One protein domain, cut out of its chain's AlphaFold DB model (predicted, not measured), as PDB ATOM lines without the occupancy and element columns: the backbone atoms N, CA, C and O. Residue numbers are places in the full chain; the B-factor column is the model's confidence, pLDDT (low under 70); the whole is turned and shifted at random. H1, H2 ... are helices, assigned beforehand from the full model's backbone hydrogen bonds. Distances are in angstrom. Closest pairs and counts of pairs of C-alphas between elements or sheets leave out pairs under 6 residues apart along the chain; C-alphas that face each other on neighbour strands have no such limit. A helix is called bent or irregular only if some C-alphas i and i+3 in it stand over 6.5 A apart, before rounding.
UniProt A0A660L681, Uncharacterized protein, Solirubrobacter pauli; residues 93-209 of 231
ATOM      1  N   PHE A  93     -16.445  46.072 -13.184       31.59
ATOM      2  CA  PHE A  93     -17.775  45.525 -12.863       31.59
ATOM      3  C   PHE A  93     -18.928  46.531 -13.016       31.59
ATOM      4  O   PHE A  93     -20.038  46.125 -13.367       31.59
ATOM      5  N   HIS A  94     -18.690  47.831 -12.841       33.66
ATOM      6  CA  HIS A  94     -19.559  48.882 -13.375       33.66
ATOM      7  C   HIS A  94     -19.556  48.864 -14.916       33.66
ATOM      8  O   HIS A  94     -20.616  48.976 -15.520       33.66
ATOM      9  N   VAL A  95     -18.415  48.602 -15.555       31.23
ATOM     10  CA  VAL A  95     -18.095  48.707 -16.986       31.23
ATOM     11  C   VAL A  95     -18.604  47.554 -17.792       31.23
ATOM     12  O   VAL A  95     -19.119  47.757 -18.890       31.23
ATOM     13  N   GLU A  96     -18.555  46.351 -17.240       41.50
ATOM     14  CA  GLU A  96     -19.222  45.213 -17.847       41.50
ATOM     15  C   GLU A  96     -20.743  45.371 -17.818       41.50
ATOM     16  O   GLU A  96     -21.408  44.936 -18.756       41.50
ATOM     17  N   ARG A  97     -21.317  46.072 -16.827       46.19
ATOM     18  CA  ARG A  97     -22.765  46.332 -16.791       46.19
ATOM     19  C   ARG A  97     -23.193  47.317 -17.868       46.19
ATOM     20  O   ARG A  97     -24.148  47.011 -18.568       46.19
ATOM     21  N   HIS A  98     -22.453  48.403 -18.120       51.16
ATOM     22  CA  HIS A  98     -22.727  49.227 -19.311       51.16
ATOM     23  C   HIS A  98     -22.386  48.530 -20.637       51.16
ATOM     24  O   HIS A  98     -22.780  49.024 -21.686       51.16
ATOM     25  N   ARG A  99     -21.717  47.370 -20.618       58.00
ATOM     26  CA  ARG A  99     -21.586  46.462 -21.774       58.00
ATOM     27  C   ARG A  99     -22.667  45.377 -21.826       58.00
ATOM     28  O   ARG A  99     -22.741  44.651 -22.816       58.00
ATOM     29  N   SER A 100     -23.525  45.269 -20.813       73.94
ATOM     30  CA  SER A 100     -24.729  44.447 -20.882       73.94
ATOM     31  C   SER A 100     -25.830  45.242 -21.571       73.94
ATOM     32  O   SER A 100     -26.350  46.225 -21.041       73.94
ATOM     33  N   ALA A 101     -26.233  44.770 -22.749       81.19
ATOM     34  CA  ALA A 101     -27.369  45.329 -23.468       81.19
ATOM     35  C   ALA A 101     -28.642  45.338 -22.606       81.19
ATOM     36  O   ALA A 101     -29.425  46.281 -22.677       81.19
ATOM     37  N   LEU A 102     -28.820  44.326 -21.747       85.06
ATOM     38  CA  LEU A 102     -29.961  44.228 -20.838       85.06
ATOM     39  C   LEU A 102     -29.912  45.286 -19.738       85.06
ATOM     40  O   LEU A 102     -30.937  45.889 -19.436       85.06
ATOM     41  N   TRP A 103     -28.730  45.564 -19.183       83.06
ATOM     42  CA  TRP A 103     -28.582  46.632 -18.190       83.06
ATOM     43  C   TRP A 103     -28.976  47.986 -18.787       83.06
ATOM     44  O   TRP A 103     -29.830  48.691 -18.248       83.06
ATOM     45  N   CYS A 104     -28.386  48.309 -19.944       81.81
ATOM     46  CA  CYS A 104     -28.604  49.567 -20.647       81.81
ATOM     47  C   CYS A 104     -30.072  49.735 -21.045       81.81
ATOM     48  O   CYS A 104     -30.648  50.799 -20.829       81.81
ATOM     49  N   ALA A 105     -30.693  48.680 -21.579       88.44
ATOM     50  CA  ALA A 105     -32.091  48.711 -21.988       88.44
ATOM     51  C   ALA A 105     -33.044  48.954 -20.810       88.44
ATOM     52  O   ALA A 105     -34.002  49.714 -20.946       88.44
ATOM     53  N   LEU A 106     -32.785  48.349 -19.647       86.75
ATOM     54  CA  LEU A 106     -33.630  48.537 -18.467       86.75
ATOM     55  C   LEU A 106     -33.520  49.948 -17.903       86.75
ATOM     56  O   LEU A 106     -34.544  50.561 -17.619       86.75
ATOM     57  N   ILE A 107     -32.308  50.486 -17.796       84.00
ATOM     58  CA  ILE A 107     -32.109  51.862 -17.324       84.00
ATOM     59  C   ILE A 107     -32.771  52.862 -18.264       84.00
ATOM     60  O   ILE A 107     -33.455  53.771 -17.794       84.00
ATOM     61  N   GLU A 108     -32.611  52.677 -19.574       86.88
ATOM     62  CA  GLU A 108     -33.256  53.523 -20.576       86.88
ATOM     63  C   GLU A 108     -34.782  53.484 -20.429       86.88
ATOM     64  O   GLU A 108     -35.428  54.530 -20.379       86.88
ATOM     65  N   LEU A 109     -35.379  52.296 -20.289       89.19
ATOM     66  CA  LEU A 109     -36.827  52.154 -20.114       89.19
ATOM     67  C   LEU A 109     -37.328  52.786 -18.816       89.19
ATOM     68  O   LEU A 109     -38.335  53.493 -18.836       89.19
ATOM     69  N   ILE A 110     -36.630  52.552 -17.704       85.25
ATOM     70  CA  ILE A 110     -37.001  53.091 -16.393       85.25
ATOM     71  C   ILE A 110     -36.958  54.616 -16.420       85.25
ATOM     72  O   ILE A 110     -37.925  55.263 -16.025       85.25
ATOM     73  N   ARG A 111     -35.882  55.197 -16.956       83.56
ATOM     74  CA  ARG A 111     -35.706  56.652 -17.013       83.56
ATOM     75  C   ARG A 111     -36.662  57.315 -17.997       83.56
ATOM     76  O   ARG A 111     -37.354  58.257 -17.620       83.56
ATOM     77  N   SER A 112     -36.733  56.818 -19.233       85.00
ATOM     78  CA  SER A 112     -37.549  57.426 -20.298       85.00
ATOM     79  C   SER A 112     -39.049  57.389 -20.007       85.00
ATOM     80  O   SER A 112     -39.790  58.241 -20.498       85.00
ATOM     81  N   ARG A 113     -39.506  56.421 -19.202       84.25
ATOM     82  CA  ARG A 113     -40.923  56.244 -18.854       84.25
ATOM     83  C   ARG A 113     -41.238  56.522 -17.386       84.25
ATOM     84  O   ARG A 113     -42.380  56.325 -16.985       84.25
ATOM     85  N   SER A 114     -40.250  56.972 -16.609       79.38
ATOM     86  CA  SER A 114     -40.374  57.235 -15.166       79.38
ATOM     87  C   SER A 114     -40.999  56.056 -14.407       79.38
ATOM     88  O   SER A 114     -41.966  56.218 -13.661       79.38
ATOM     89  N   LEU A 115     -40.495  54.847 -14.665       82.25
ATOM     90  CA  LEU A 115     -41.050  53.623 -14.090       82.25
ATOM     91  C   LEU A 115     -40.606  53.471 -12.630       82.25
ATOM     92  O   LEU A 115     -39.415  53.567 -12.354       82.25
ATOM     93  N   PRO A 116     -41.511  53.150 -11.696       79.00
ATOM     94  CA  PRO A 116     -41.137  52.898 -10.309       79.00
ATOM     95  C   PRO A 116     -40.460  51.524 -10.154       79.00
ATOM     96  O   PRO A 116     -40.996  50.517 -10.624       79.00
ATOM     97  N   CYS A 117     -39.330  51.446  -9.453       77.06
ATOM     98  CA  CYS A 117     -38.630  50.202  -9.096       77.06
ATOM     99  C   CYS A 117     -38.104  50.244  -7.653       77.06
ATOM    100  O   CYS A 117     -38.110  51.287  -6.998       77.06
ATOM    101  N   GLY A 118     -37.683  49.103  -7.103       73.19
ATOM    102  CA  GLY A 118     -37.082  49.054  -5.773       73.19
ATOM    103  C   GLY A 118     -37.999  49.600  -4.675       73.19
ATOM    104  O   GLY A 118     -39.171  49.231  -4.537       73.19
ATOM    105  N   TYR A 119     -37.452  50.516  -3.870       67.50
ATOM    106  CA  TYR A 119     -38.184  51.183  -2.790       67.50
ATOM    107  C   TYR A 119     -39.408  51.957  -3.290       67.50
ATOM    108  O   TYR A 119     -40.437  51.987  -2.616       67.50
ATOM    109  N   SER A 120     -39.304  52.560  -4.463       70.06
ATOM    110  CA  SER A 120     -40.302  53.478  -4.987       70.06
ATOM    111  C   SER A 120     -41.568  52.743  -5.417       70.06
ATOM    112  O   SER A 120     -42.677  53.114  -5.027       70.06
ATOM    113  N   LEU A 121     -41.402  51.597  -6.085       77.00
ATOM    114  CA  LEU A 121     -42.492  50.685  -6.388       77.00
ATOM    115  C   LEU A 121     -43.194  50.285  -5.093       77.00
ATOM    116  O   LEU A 121     -44.400  50.475  -4.963       77.00
ATOM    117  N   ARG A 122     -42.446  49.836  -4.082       74.94
ATOM    118  CA  ARG A 122     -43.006  49.486  -2.770       74.94
ATOM    119  C   ARG A 122     -43.784  50.640  -2.128       74.94
ATOM    120  O   ARG A 122     -44.900  50.432  -1.653       74.94
ATOM    121  N   ALA A 123     -43.235  51.853  -2.143       70.38
ATOM    122  CA  ALA A 123     -43.863  53.037  -1.561       70.38
ATOM    123  C   ALA A 123     -45.162  53.429  -2.286       70.38
ATOM    124  O   ALA A 123     -46.155  53.766  -1.635       70.38
ATOM    125  N   GLN A 124     -45.181  53.325  -3.617       74.81
ATOM    126  CA  GLN A 124     -46.367  53.574  -4.433       74.81
ATOM    127  C   GLN A 124     -47.455  52.520  -4.186       74.81
ATOM    128  O   GLN A 124     -48.630  52.861  -4.040       74.81
ATOM    129  N   LEU A 125     -47.085  51.239  -4.082       74.19
ATOM    130  CA  LEU A 125     -48.031  50.154  -3.788       74.19
ATOM    131  C   LEU A 125     -48.651  50.276  -2.393       74.19
ATOM    132  O   LEU A 125     -49.822  49.933  -2.215       74.19
ATOM    133  N   ASP A 126     -47.885  50.788  -1.430       72.00
ATOM    134  CA  ASP A 126     -48.339  51.074  -0.068       72.00
ATOM    135  C   ASP A 126     -49.108  52.410   0.044       72.00
ATOM    136  O   ASP A 126     -49.513  52.790   1.146       72.00
ATOM    137  N   GLY A 127     -49.320  53.131  -1.066       70.06
ATOM    138  CA  GLY A 127     -50.050  54.404  -1.099       70.06
ATOM    139  C   GLY A 127     -49.341  55.548  -0.368       70.06
ATOM    140  O   GLY A 127     -49.967  56.551  -0.034       70.06
ATOM    141  N   ARG A 128     -48.042  55.393  -0.089       67.56
ATOM    142  CA  ARG A 128     -47.207  56.391   0.600       67.56
ATOM    143  C   ARG A 128     -46.569  57.380  -0.365       67.56
ATOM    144  O   ARG A 128     -45.922  58.325   0.073       67.56
ATOM    145  N   TRP A 129     -46.744  57.144  -1.659       65.19
ATOM    146  CA  TRP A 129     -46.195  57.962  -2.716       65.19
ATOM    147  C   TRP A 129     -47.194  58.081  -3.869       65.19
ATOM    148  O   TRP A 129     -47.864  57.117  -4.240       65.19
ATOM    149  N   ASP A 130     -47.317  59.296  -4.394       61.44
ATOM    150  CA  ASP A 130     -48.311  59.728  -5.379       61.44
ATOM    151  C   ASP A 130     -47.835  59.571  -6.834       61.44
ATOM    152  O   ASP A 130     -48.466  60.078  -7.764       61.44
ATOM    153  N   GLY A 131     -46.714  58.872  -7.040       55.56
ATOM    154  CA  GLY A 131     -46.148  58.610  -8.360       55.56
ATOM    155  C   GLY A 131     -45.483  59.823  -9.012       55.56
ATOM    156  O   GLY A 131     -45.156  59.759 -10.194       55.56
ATOM    157  N   HIS A 132     -45.274  60.928  -8.284       56.16
ATOM    158  CA  HIS A 132     -44.469  62.041  -8.787       56.16
ATOM    159  C   HIS A 132     -42.985  61.802  -8.474       56.16
ATOM    160  O   HIS A 132     -42.508  62.054  -7.365       56.16
ATOM    161  N   TYR A 133     -42.271  61.314  -9.490       51.75
ATOM    162  CA  TYR A 133     -40.816  61.134  -9.568       51.75
ATOM    163  C   TYR A 133     -40.093  62.462  -9.294       51.75
ATOM    164  O   TYR A 133     -40.179  63.385 -10.106       51.75
ATOM    165  N   ARG A 134     -39.410  62.606  -8.145       45.31
ATOM    166  CA  ARG A 134     -38.679  63.849  -7.811       45.31
ATOM    167  C   ARG A 134     -37.160  63.727  -7.692       45.31
ATOM    168  O   ARG A 134     -36.516  64.767  -7.794       45.31
ATOM    169  N   ALA A 135     -36.564  62.540  -7.584       37.19
ATOM    170  CA  ALA A 135     -35.106  62.417  -7.657       37.19
ATOM    171  C   ALA A 135     -34.644  61.001  -8.033       37.19
ATOM    172  O   ALA A 135     -35.055  60.022  -7.424       37.19
ATOM    173  N   ALA A 136     -33.720  60.910  -8.994       37.31
ATOM    174  CA  ALA A 136     -33.057  59.662  -9.390       37.31
ATOM    175  C   ALA A 136     -32.226  59.020  -8.256       37.31
ATOM    176  O   ALA A 136     -31.865  57.852  -8.352       37.31
ATOM    177  N   SER A 137     -31.943  59.766  -7.182       35.25
ATOM    178  CA  SER A 137     -31.240  59.277  -5.991       35.25
ATOM    179  C   SER A 137     -32.083  58.367  -5.095       35.25
ATOM    180  O   SER A 137     -31.509  57.662  -4.273       35.25
ATOM    181  N   ASP A 138     -33.414  58.370  -5.236       41.34
ATOM    182  CA  ASP A 138     -34.311  57.651  -4.318       41.34
ATOM    183  C   ASP A 138     -34.699  56.242  -4.823       41.34
ATOM    184  O   ASP A 138     -35.382  55.500  -4.114       41.34
ATOM    185  N   GLU A 139     -34.276  55.848  -6.035       51.78
ATOM    186  CA  GLU A 139     -34.831  54.664  -6.727       51.78
ATOM    187  C   GLU A 139     -33.837  53.713  -7.384       51.78
ATOM    188  O   GLU A 139     -34.254  52.650  -7.841       51.78
ATOM    189  N   ASP A 140     -32.564  54.094  -7.445       66.44
ATOM    190  CA  ASP A 140     -31.450  53.323  -8.008       66.44
ATOM    191  C   ASP A 140     -31.837  52.343  -9.156       66.44
ATOM    192  O   ASP A 140     -31.798  51.116  -8.991       66.44
ATOM    193  N   PRO A 141     -32.259  52.860 -10.337       74.12
ATOM    194  CA  PRO A 141     -32.515  52.041 -11.528       74.12
ATOM    195  C   PRO A 141     -31.335  51.134 -11.890       74.12
ATOM    196  O   PRO A 141     -31.525  50.029 -12.402       74.12
ATOM    197  N   GLU A 142     -30.118  51.599 -11.616       73.19
ATOM    198  CA  GLU A 142     -28.878  50.858 -11.781       73.19
ATOM    199  C   GLU A 142     -28.827  49.614 -10.897       73.19
ATOM    200  O   GLU A 142     -28.458  48.545 -11.399       73.19
ATOM    201  N   ALA A 143     -29.243  49.722  -9.631       70.75
ATOM    202  CA  ALA A 143     -29.430  48.573  -8.760       70.75
ATOM    203  C   ALA A 143     -30.458  47.619  -9.369       70.75
ATOM    204  O   ALA A 143     -30.103  46.482  -9.679       70.75
ATOM    205  N   PHE A 144     -31.697  48.056  -9.626       76.06
ATOM    206  CA  PHE A 144     -32.735  47.180 -10.197       76.06
ATOM    207  C   PHE A 144     -32.249  46.436 -11.454       76.06
ATOM    208  O   PHE A 144     -32.345  45.208 -11.541       76.06
ATOM    209  N   ALA A 145     -31.645  47.153 -12.406       78.69
ATOM    210  CA  ALA A 145     -31.104  46.569 -13.628       78.69
ATOM    211  C   ALA A 145     -29.954  45.580 -13.360       78.69
ATOM    212  O   ALA A 145     -29.812  44.584 -14.077       78.69
ATOM    213  N   ALA A 146     -29.132  45.820 -12.335       72.81
ATOM    214  CA  ALA A 146     -28.088  44.893 -11.912       72.81
ATOM    215  C   ALA A 146     -28.668  43.588 -11.343       72.81
ATOM    216  O   ALA A 146     -28.199  42.518 -11.730       72.81
ATOM    217  N   ALA A 147     -29.714  43.652 -10.511       71.19
ATOM    218  CA  ALA A 147     -30.379  42.457  -9.978       71.19
ATOM    219  C   ALA A 147     -31.000  41.597 -11.087       71.19
ATOM    220  O   ALA A 147     -30.825  40.375 -11.100       71.19
ATOM    221  N   VAL A 148     -31.667  42.229 -12.059       79.56
ATOM    222  CA  VAL A 148     -32.224  41.517 -13.217       79.56
ATOM    223  C   VAL A 148     -31.118  40.815 -14.009       79.56
ATOM    224  O   VAL A 148     -31.243  39.628 -14.315       79.56
ATOM    225  N   ASN A 149     -30.022  41.517 -14.314       74.06
ATOM    226  CA  ASN A 149     -28.884  40.929 -15.026       74.06
ATOM    227  C   ASN A 149     -28.272  39.755 -14.274       74.06
ATOM    228  O   ASN A 149     -28.066  38.697 -14.857       74.06
ATOM    229  N   GLU A 150     -28.007  39.924 -12.979       71.00
ATOM    230  CA  GLU A 150     -27.432  38.871 -12.150       71.00
ATOM    231  C   GLU A 150     -28.327  37.625 -12.151       71.00
ATOM    232  O   GLU A 150     -27.836  36.496 -12.213       71.00
ATOM    233  N   ARG A 151     -29.651  37.812 -12.131       75.00
ATOM    234  CA  ARG A 151     -30.603  36.704 -12.197       75.00
ATOM    235  C   ARG A 151     -30.542  35.959 -13.529       75.00
ATOM    236  O   ARG A 151     -30.547  34.732 -13.512       75.00
ATOM    237  N   VAL A 152     -30.471  36.673 -14.652       77.00
ATOM    238  CA  VAL A 152     -30.314  36.056 -15.982       77.00
ATOM    239  C   VAL A 152     -28.971  35.324 -16.074       77.00
ATOM    240  O   VAL A 152     -28.924  34.174 -16.497       77.00
ATOM    241  N   SER A 153     -27.876  35.933 -15.606       69.25
ATOM    242  CA  SER A 153     -26.545  35.313 -15.635       69.25
ATOM    243  C   SER A 153     -26.450  34.046 -14.779       69.25
ATOM    244  O   SER A 153     -25.801  33.083 -15.178       69.25
ATOM    245  N   ASN A 154     -27.108  34.023 -13.619       70.81
ATOM    246  CA  ASN A 154     -27.096  32.876 -12.707       70.81
ATOM    247  C   ASN A 154     -28.143  31.806 -13.053       70.81
ATOM    248  O   ASN A 154     -28.185  30.756 -12.412       70.81
ATOM    249  N   THR A 155     -29.036  32.060 -14.009       74.88
ATOM    250  CA  THR A 155     -30.065  31.105 -14.439       74.88
ATOM    251  C   THR A 155     -30.169  31.150 -15.962       74.88
ATOM    252  O   THR A 155     -31.013  31.871 -16.488       74.88
ATOM    253  N   PRO A 156     -29.327  30.385 -16.679       65.06
ATOM    254  CA  PRO A 156     -29.189  30.498 -18.132       65.06
ATOM    255  C   PRO A 156     -30.478  30.268 -18.934       65.06
ATOM    256  O   PRO A 156     -30.588  30.773 -20.047       65.06
ATOM    257  N   GLU A 157     -31.460  29.529 -18.400       79.56
ATOM    258  CA  GLU A 157     -32.757  29.333 -19.069       79.56
ATOM    259  C   GLU A 157     -33.773  30.457 -18.798       79.56
ATOM    260  O   GLU A 157     -34.880  30.433 -19.340       79.56
ATOM    261  N   LEU A 158     -33.447  31.422 -17.934       78.88
ATOM    262  CA  LEU A 158     -34.361  32.488 -17.552       78.88
ATOM    263  C   LEU A 158     -34.298  33.641 -18.552       78.88
ATOM    264  O   LEU A 158     -33.282  34.324 -18.674       78.88
ATOM    265  N   ASP A 159     -35.419  33.908 -19.216       88.56
ATOM    266  CA  ASP A 159     -35.510  35.032 -20.136       88.56
ATOM    267  C   ASP A 159     -35.545  36.394 -19.398       88.56
ATOM    268  O   ASP A 159     -35.997  36.480 -18.245       88.56
ATOM    269  N   PRO A 160     -35.110  37.485 -20.057       85.81
ATOM    270  CA  PRO A 160     -35.055  38.813 -19.447       85.81
ATOM    271  C   PRO A 160     -36.394  39.353 -18.931       85.81
ATOM    272  O   PRO A 160     -36.416  40.053 -17.917       85.81
ATOM    273  N   ILE A 161     -37.515  39.035 -19.591       90.31
ATOM    274  CA  ILE A 161     -38.843  39.512 -19.178       90.31
ATOM    275  C   ILE A 161     -39.242  38.819 -17.875       90.31
ATOM    276  O   ILE A 161     -39.641  39.483 -16.917       90.31
ATOM    277  N   THR A 162     -39.082  37.497 -17.803       86.44
ATOM    278  CA  THR A 162     -39.361  36.734 -16.582       86.44
ATOM    279  C   THR A 162     -38.447  37.164 -15.435       86.44
ATOM    280  O   THR A 162     -38.907  37.273 -14.296       86.44
ATOM    281  N   ALA A 163     -37.172  37.462 -15.705       85.19
ATOM    282  CA  ALA A 163     -36.261  38.001 -14.699       85.19
ATOM    283  C   ALA A 163     -36.734  39.362 -14.152       85.19
ATOM    284  O   ALA A 163     -36.813  39.521 -12.934       85.19
ATOM    285  N   CYS A 164     -37.141  40.293 -15.025       88.19
ATOM    286  CA  CYS A 164     -37.713  41.581 -14.616       88.19
ATOM    287  C   CYS A 164     -38.963  41.408 -13.755       88.19
ATOM    288  O   CYS A 164     -39.081  42.026 -12.702       88.19
ATOM    289  N   LEU A 165     -39.897  40.551 -14.177       87.19
ATOM    290  CA  LEU A 165     -41.132  40.298 -13.434       87.19
ATOM    291  C   LEU A 165     -40.856  39.765 -12.024       87.19
ATOM    292  O   LEU A 165     -41.548  40.148 -11.081       87.19
ATOM    293  N   ARG A 166     -39.839  38.911 -11.867       82.69
ATOM    294  CA  ARG A 166     -39.429  38.386 -10.558       82.69
ATOM    295  C   ARG A 166     -38.843  39.468  -9.654       82.69
ATOM    296  O   ARG A 166     -39.184  39.485  -8.475       82.69
ATOM    297  N   GLU A 167     -38.014  40.367 -10.183       83.25
ATOM    298  CA  GLU A 167     -37.495  41.495  -9.394       83.25
ATOM    299  C   GLU A 167     -38.602  42.483  -9.020       83.25
ATOM    300  O   GLU A 167     -38.726  42.856  -7.859       83.25
ATOM    301  N   LEU A 168     -39.507  42.806  -9.948       84.06
ATOM    302  CA  LEU A 168     -40.667  43.655  -9.658       84.06
ATOM    303  C   LEU A 168     -41.578  43.051  -8.580       84.06
ATOM    304  O   LEU A 168     -42.111  43.770  -7.735       84.06
ATOM    305  N   ALA A 169     -41.751  41.726  -8.578       79.38
ATOM    306  CA  ALA A 169     -42.489  41.027  -7.530       79.38
ATOM    307  C   ALA A 169     -41.760  41.073  -6.173       79.38
ATOM    308  O   ALA A 169     -42.406  41.230  -5.130       79.38
ATOM    309  N   ALA A 170     -40.428  40.967  -6.173       76.56
ATOM    310  CA  ALA A 170     -39.608  41.085  -4.969       76.56
ATOM    311  C   ALA A 170     -39.665  42.505  -4.379       76.56
ATOM    312  O   ALA A 170     -39.884  42.663  -3.174       76.56
ATOM    313  N   ASP A 171     -39.565  43.526  -5.228       76.75
ATOM    314  CA  ASP A 171     -39.705  44.936  -4.860       76.75
ATOM    315  C   ASP A 171     -41.105  45.245  -4.322       76.75
ATOM    316  O   ASP A 171     -41.263  45.952  -3.326       76.75
ATOM    317  N   ALA A 172     -42.134  44.613  -4.891       73.25
ATOM    318  CA  ALA A 172     -43.502  44.675  -4.385       73.25
ATOM    319  C   ALA A 172     -43.718  43.952  -3.035       73.25
ATOM    320  O   ALA A 172     -44.846  43.895  -2.531       73.25
ATOM    321  N   GLY A 173     -42.665  43.386  -2.437       69.69
ATOM    322  CA  GLY A 173     -42.714  42.692  -1.153       69.69
ATOM    323  C   GLY A 173     -43.372  41.313  -1.225       69.69
ATOM    324  O   GLY A 173     -44.021  40.904  -0.263       69.69
ATOM    325  N   GLY A 174     -43.267  40.616  -2.364       62.00
ATOM    326  CA  GLY A 174     -43.759  39.241  -2.534       62.00
ATOM    327  C   GLY A 174     -45.287  39.099  -2.603       62.00
ATOM    328  O   GLY A 174     -45.821  38.006  -2.430       62.00
ATOM    329  N   ARG A 175     -46.027  40.194  -2.833       59.31
ATOM    330  CA  ARG A 175     -47.501  40.190  -2.909       59.31
ATOM    331  C   ARG A 175     -47.997  39.768  -4.301       59.31
ATOM    332  O   ARG A 175     -48.579  40.581  -5.013       59.31
ATOM    333  N   ASP A 176     -47.822  38.501  -4.677       59.97
ATOM    334  CA  ASP A 176     -48.001  38.005  -6.060       59.97
ATOM    335  C   ASP A 176     -49.293  38.444  -6.785       59.97
ATOM    336  O   ASP A 176     -49.245  38.852  -7.946       59.97
ATOM    337  N   ARG A 177     -50.469  38.410  -6.141       50.31
ATOM    338  CA  ARG A 177     -51.742  38.738  -6.829       50.31
ATOM    339  C   ARG A 177     -52.087  40.227  -6.880       50.31
ATOM    340  O   ARG A 177     -52.696  40.666  -7.852       50.31
ATOM    341  N   ALA A 178     -51.731  40.999  -5.855       52.03
ATOM    342  CA  ALA A 178     -52.009  42.439  -5.822       52.03
ATOM    343  C   ALA A 178     -50.949  43.232  -6.605       52.03
ATOM    344  O   ALA A 178     -51.294  44.184  -7.306       52.03
ATOM    345  N   ALA A 179     -49.690  42.776  -6.560       58.28
ATOM    346  CA  ALA A 179     -48.575  43.366  -7.287       58.28
ATOM    347  C   ALA A 179     -48.781  43.288  -8.803       58.28
ATOM    348  O   ALA A 179     -48.619  44.298  -9.474       58.28
ATOM    349  N   ALA A 180     -49.236  42.154  -9.352       61.38
ATOM    350  CA  ALA A 180     -49.488  42.024 -10.790       61.38
ATOM    351  C   ALA A 180     -50.547  43.022 -11.308       61.38
ATOM    352  O   ALA A 180     -50.348  43.676 -12.331       61.38
ATOM    353  N   ALA A 181     -51.654  43.194 -10.574       61.22
ATOM    354  CA  ALA A 181     -52.701  44.155 -10.926       61.22
ATOM    355  C   ALA A 181     -52.247  45.617 -10.767       61.22
ATOM    356  O   ALA A 181     -52.696  46.497 -11.499       61.22
ATOM    357  N   GLN A 182     -51.355  45.889  -9.813       62.59
ATOM    358  CA  GLN A 182     -50.768  47.210  -9.622       62.59
ATOM    359  C   GLN A 182     -49.652  47.527 -10.630       62.59
ATOM    360  O   GLN A 182     -49.582  48.670 -11.066       62.59
ATOM    361  N   LEU A 183     -48.853  46.547 -11.066       67.75
ATOM    362  CA  LEU A 183     -47.832  46.700 -12.112       67.75
ATOM    363  C   LEU A 183     -48.440  47.082 -13.471       67.75
ATOM    364  O   LEU A 183     -47.826  47.810 -14.246       67.75
ATOM    365  N   LEU A 184     -49.686  46.674 -13.740       66.31
ATOM    366  CA  LEU A 184     -50.448  47.152 -14.903       66.31
ATOM    367  C   LEU A 184     -50.693  48.674 -14.870       66.31
ATOM    368  O   LEU A 184     -50.959  49.271 -15.909       66.31
ATOM    369  N   ARG A 185     -50.613  49.313 -13.693       69.00
ATOM    370  CA  ARG A 185     -50.873  50.751 -13.497       69.00
ATOM    371  C   ARG A 185     -49.607  51.610 -13.459       69.00
ATOM    372  O   ARG A 185     -49.725  52.827 -13.386       69.00
ATOM    373  N   THR A 186     -48.422  51.004 -13.495       71.25
ATOM    374  CA  THR A 186     -47.125  51.693 -13.348       71.25
ATOM    375  C   THR A 186     -46.382  51.890 -14.673       71.25
ATOM    376  O   THR A 186     -45.262  52.379 -14.675       71.25
ATOM    377  N   GLY A 187     -46.971  51.486 -15.806       82.00
ATOM    378  CA  GLY A 187     -46.337  51.568 -17.131       82.00
ATOM    379  C   GLY A 187     -45.377  50.414 -17.450       82.00
ATOM    380  O   GLY A 187     -44.962  50.258 -18.601       82.00
ATOM    381  N   TRP A 188     -45.087  49.541 -16.475       86.69
ATOM    382  CA  TRP A 188     -44.202  48.386 -16.653       86.69
ATOM    383  C   TRP A 188     -44.690  47.405 -17.718       86.69
ATOM    384  O   TRP A 188     -43.879  46.794 -18.401       86.69
ATOM    385  N   THR A 189     -46.000  47.273 -17.927       87.44
ATOM    386  CA  THR A 189     -46.538  46.402 -18.986       87.44
ATOM    387  C   THR A 189     -46.098  46.837 -20.377       87.44
ATOM    388  O   THR A 189     -45.642  46.010 -21.164       87.44
ATOM    389  N   ASP A 190     -46.186  48.131 -20.676       88.31
ATOM    390  CA  ASP A 190     -45.743  48.651 -21.967       88.31
ATOM    391  C   ASP A 190     -44.217  48.682 -22.067       88.31
ATOM    392  O   ASP A 190     -43.676  48.574 -23.167       88.31
ATOM    393  N   ALA A 191     -43.510  48.825 -20.942       89.62
ATOM    394  CA  ALA A 191     -42.051  48.746 -20.902       89.62
ATOM    395  C   ALA A 191     -41.548  47.328 -21.197       89.62
ATOM    396  O   ALA A 191     -40.676  47.156 -22.040       89.62
ATOM    397  N   LEU A 192     -42.149  46.301 -20.587       91.06
ATOM    398  CA  LEU A 192     -41.802  44.897 -20.829       91.06
ATOM    399  C   LEU A 192     -42.106  44.464 -22.267       91.06
ATOM    400  O   LEU A 192     -41.352  43.677 -22.831       91.06
ATOM    401  N   ARG A 193     -43.161  45.010 -22.890       91.88
ATOM    402  CA  ARG A 193     -43.423  44.808 -24.327       91.88
ATOM    403  C   ARG A 193     -42.332  45.410 -25.214       91.88
ATOM    404  O   ARG A 193     -42.027  44.831 -26.245       91.88
ATOM    405  N   ALA A 194     -41.770  46.551 -24.821       93.12
ATOM    406  CA  ALA A 194     -40.723  47.250 -25.567       93.12
ATOM    407  C   ALA A 194     -39.299  46.768 -25.235       93.12
ATOM    408  O   ALA A 194     -38.342  47.179 -25.893       93.12
ATOM    409  N   LEU A 195     -39.139  45.923 -24.210       91.94
ATOM    410  CA  LEU A 195     -37.836  45.449 -23.750       91.94
ATOM    411  C   LEU A 195     -37.040  44.711 -24.839       91.94
ATOM    412  O   LEU A 195     -35.858  45.022 -24.954       91.94
ATOM    413  N   PRO A 196     -37.619  43.810 -25.662       93.38
ATOM    414  CA  PRO A 196     -36.871  43.146 -26.733       93.38
ATOM    415  C   PRO A 196     -36.254  44.129 -27.738       93.38
ATOM    416  O   PRO A 196     -35.055  44.062 -27.996       93.38
ATOM    417  N   ASP A 197     -37.038  45.094 -28.224       93.06
ATOM    418  CA  ASP A 197     -36.570  46.091 -29.199       93.06
ATOM    419  C   ASP A 197     -35.505  47.014 -28.585       93.06
ATOM    420  O   ASP A 197     -34.494  47.343 -29.207       93.06
ATOM    421  N   THR A 198     -35.707  47.411 -27.325       91.56
ATOM    422  CA  THR A 198     -34.750  48.261 -26.599       91.56
ATOM    423  C   THR A 198     -33.441  47.511 -26.335       91.56
ATOM    424  O   THR A 198     -32.359  48.088 -26.443       91.56
ATOM    425  N   LEU A 199     -33.526  46.214 -26.032       90.56
ATOM    426  CA  LEU A 199     -32.381  45.326 -25.851       90.56
ATOM    427  C   LEU A 199     -31.577  45.180 -27.145       90.56
ATOM    428  O   LEU A 199     -30.352  45.297 -27.112       90.56
ATOM    429  N   GLU A 200     -32.244  44.972 -28.280       90.94
ATOM    430  CA  GLU A 200     -31.590  44.894 -29.589       90.94
ATOM    431  C   GLU A 200     -30.886  46.214 -29.940       90.94
ATOM    432  O   GLU A 200     -29.716  46.218 -30.334       90.94
ATOM    433  N   ALA A 201     -31.552  47.351 -29.713       88.75
ATOM    434  CA  ALA A 201     -30.967  48.672 -29.929       88.75
ATOM    435  C   ALA A 201     -29.734  48.921 -29.040       88.75
ATOM    436  O   ALA A 201     -28.714  49.426 -29.526       88.75
ATOM    437  N   ALA A 202     -29.801  48.532 -27.763       84.12
ATOM    438  CA  ALA A 202     -28.687  48.631 -26.825       84.12
ATOM    439  C   ALA A 202     -27.516  47.725 -27.241       84.12
ATOM    440  O   ALA A 202     -26.374  48.180 -27.278       84.12
ATOM    441  N   ALA A 203     -27.786  46.478 -27.635       83.69
ATOM    442  CA  ALA A 203     -26.764  45.556 -28.129       83.69
ATOM    443  C   ALA A 203     -26.070  46.102 -29.385       83.69
ATOM    444  O   ALA A 203     -24.839  46.112 -29.469       83.69
ATOM    445  N   ALA A 204     -26.846  46.636 -30.333       83.75
ATOM    446  CA  ALA A 204     -26.316  47.253 -31.541       83.75
ATOM    447  C   ALA A 204     -25.466  48.498 -31.235       83.75
ATOM    448  O   ALA A 204     -24.449  48.724 -31.889       83.75
ATOM    449  N   ALA A 205     -25.856  49.312 -30.250       78.94
ATOM    450  CA  ALA A 205     -25.063  50.458 -29.813       78.94
ATOM    451  C   ALA A 205     -23.722  50.026 -29.211       78.94
ATOM    452  O   ALA A 205     -22.680  50.555 -29.590       78.94
ATOM    453  N   LEU A 206     -23.728  49.013 -28.349       74.75
ATOM    454  CA  LEU A 206     -22.513  48.494 -27.723       74.75
ATOM    455  C   LEU A 206     -21.559  47.850 -28.732       74.75
ATOM    456  O   LEU A 206     -20.349  48.064 -28.656       74.75
ATOM    457  N   ALA A 207     -22.093  47.152 -29.736       75.06
ATOM    458  CA  ALA A 207     -21.300  46.612 -30.836       75.06
ATOM    459  C   ALA A 207     -20.590  47.711 -31.651       75.06
ATOM    460  O   ALA A 207     -19.461  47.513 -32.089       75.06
ATOM    461  N   ARG A 208     -21.208  48.892 -31.812       75.38
ATOM    462  CA  ARG A 208     -20.587  50.054 -32.482       75.38
ATOM    463  C   ARG A 208     -19.502  50.738 -31.644       75.38
ATOM    464  O   ARG A 208     -18.649  51.413 -32.212       75.38
ATOM    465  N   HIS A 209     -19.545  50.592 -30.320       60.78
ATOM    466  CA  HIS A 209     -18.619  51.242 -29.381       60.78
ATOM    467  C   HIS A 209     -17.509  50.321 -28.856       60.78
ATOM    468  O   HIS A 209     -16.607  50.786 -28.160       60.78
TER     469      HIS A 209
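What this domain is: This is residues 93 to 209 of the 231 residues of an uncharacterized protein of Solirubrobacter pauli (UniProt A0A660L681). Picture a compact body of crossed helices: the longest, H7, runs with a kink along one side, H2 packs between H7 and H4, and H5 crosses H4. H3 and H6 lie toward the last residues of H5, short H1 sits at a corner beside H2, and a long loop, residues 126 to 140, keeps to the outside. The printed part has 117 residues with seven named helices, H1 to H7 in order, and no named strand; the class is all helix. It is compact, with a radius of gyration of the C-alphas of 13.8 A, and spans 43 by 32 by 25 A.

Where its parts are: Find C-alpha 188 at (-44.202, 48.386, -16.653); from there H7, residues 188 to 209, runs 28.7 A to C-alpha 209 at (-18.619, 51.242, -29.381). Near residue 195 it has a kink of 50 degrees, and it is irregular: C-alphas 193 and 196 are 7.2 A apart. H2, residues 101 to 113, is 18.0 A long and starts with C-alpha 101 at (-27.369, 45.329, -23.468). H4, residues 141 to 154, measures 20.0 A, and H5, residues 160 to 171, 16.5 A. The short ones are H1, residues 93 to 98, H3, residues 118 to 125, and H6, residues 176 to 183.

How they stand to each other: Start at H7, which touches H2 at a steep tilt of 51 degrees, opposite ways; the closest C-alphas are those of Ala 101 and Ala 203, 4.7 A apart. H2 also touches H4, opposite ways, at a shallow tilt of 32 degrees, only just short of steep; look at C-alphas 103 and 145, the closest, 5.2 A apart. H4 touches H5 at a steep 58 degrees, closest at the C-alphas of Val 148 and Ala 163, 5.6 A. H5 touches H3 with residues 168 to 171 alone, closest at the C-alphas of Gly 118 and Asp 171, 5.0 A. H5 only just touches H6, with 3 pairs of C-alphas within 8 A; those of Ala 169 and Asp 176 are closest, 6.5 A. H1 and H2 touch only at the corner by their link, and only just, with 3 pairs; the closest C-alphas, of Arg 97 and Trp 103, are 6.0 A apart. H4 and H7 are apart. Every O i to N i+4 pair is within hydrogen-bond range in H2, H3, H4 and H5; in H1 it is 1 of 2, in H6 2 of 4, in H7 16 of 18.

The domain as a whole: The farthest C-alphas, of Gly 127 and Arg 208, are 43.3 A apart. The printed part has no cut; the link from H3 to H4 is long, 15 residues, and the others are tight. Mean pLDDT of the printed part is 72.8; look for values under 70 at, among others, residues 93 to 99, 128 to 140 and 173 to 185.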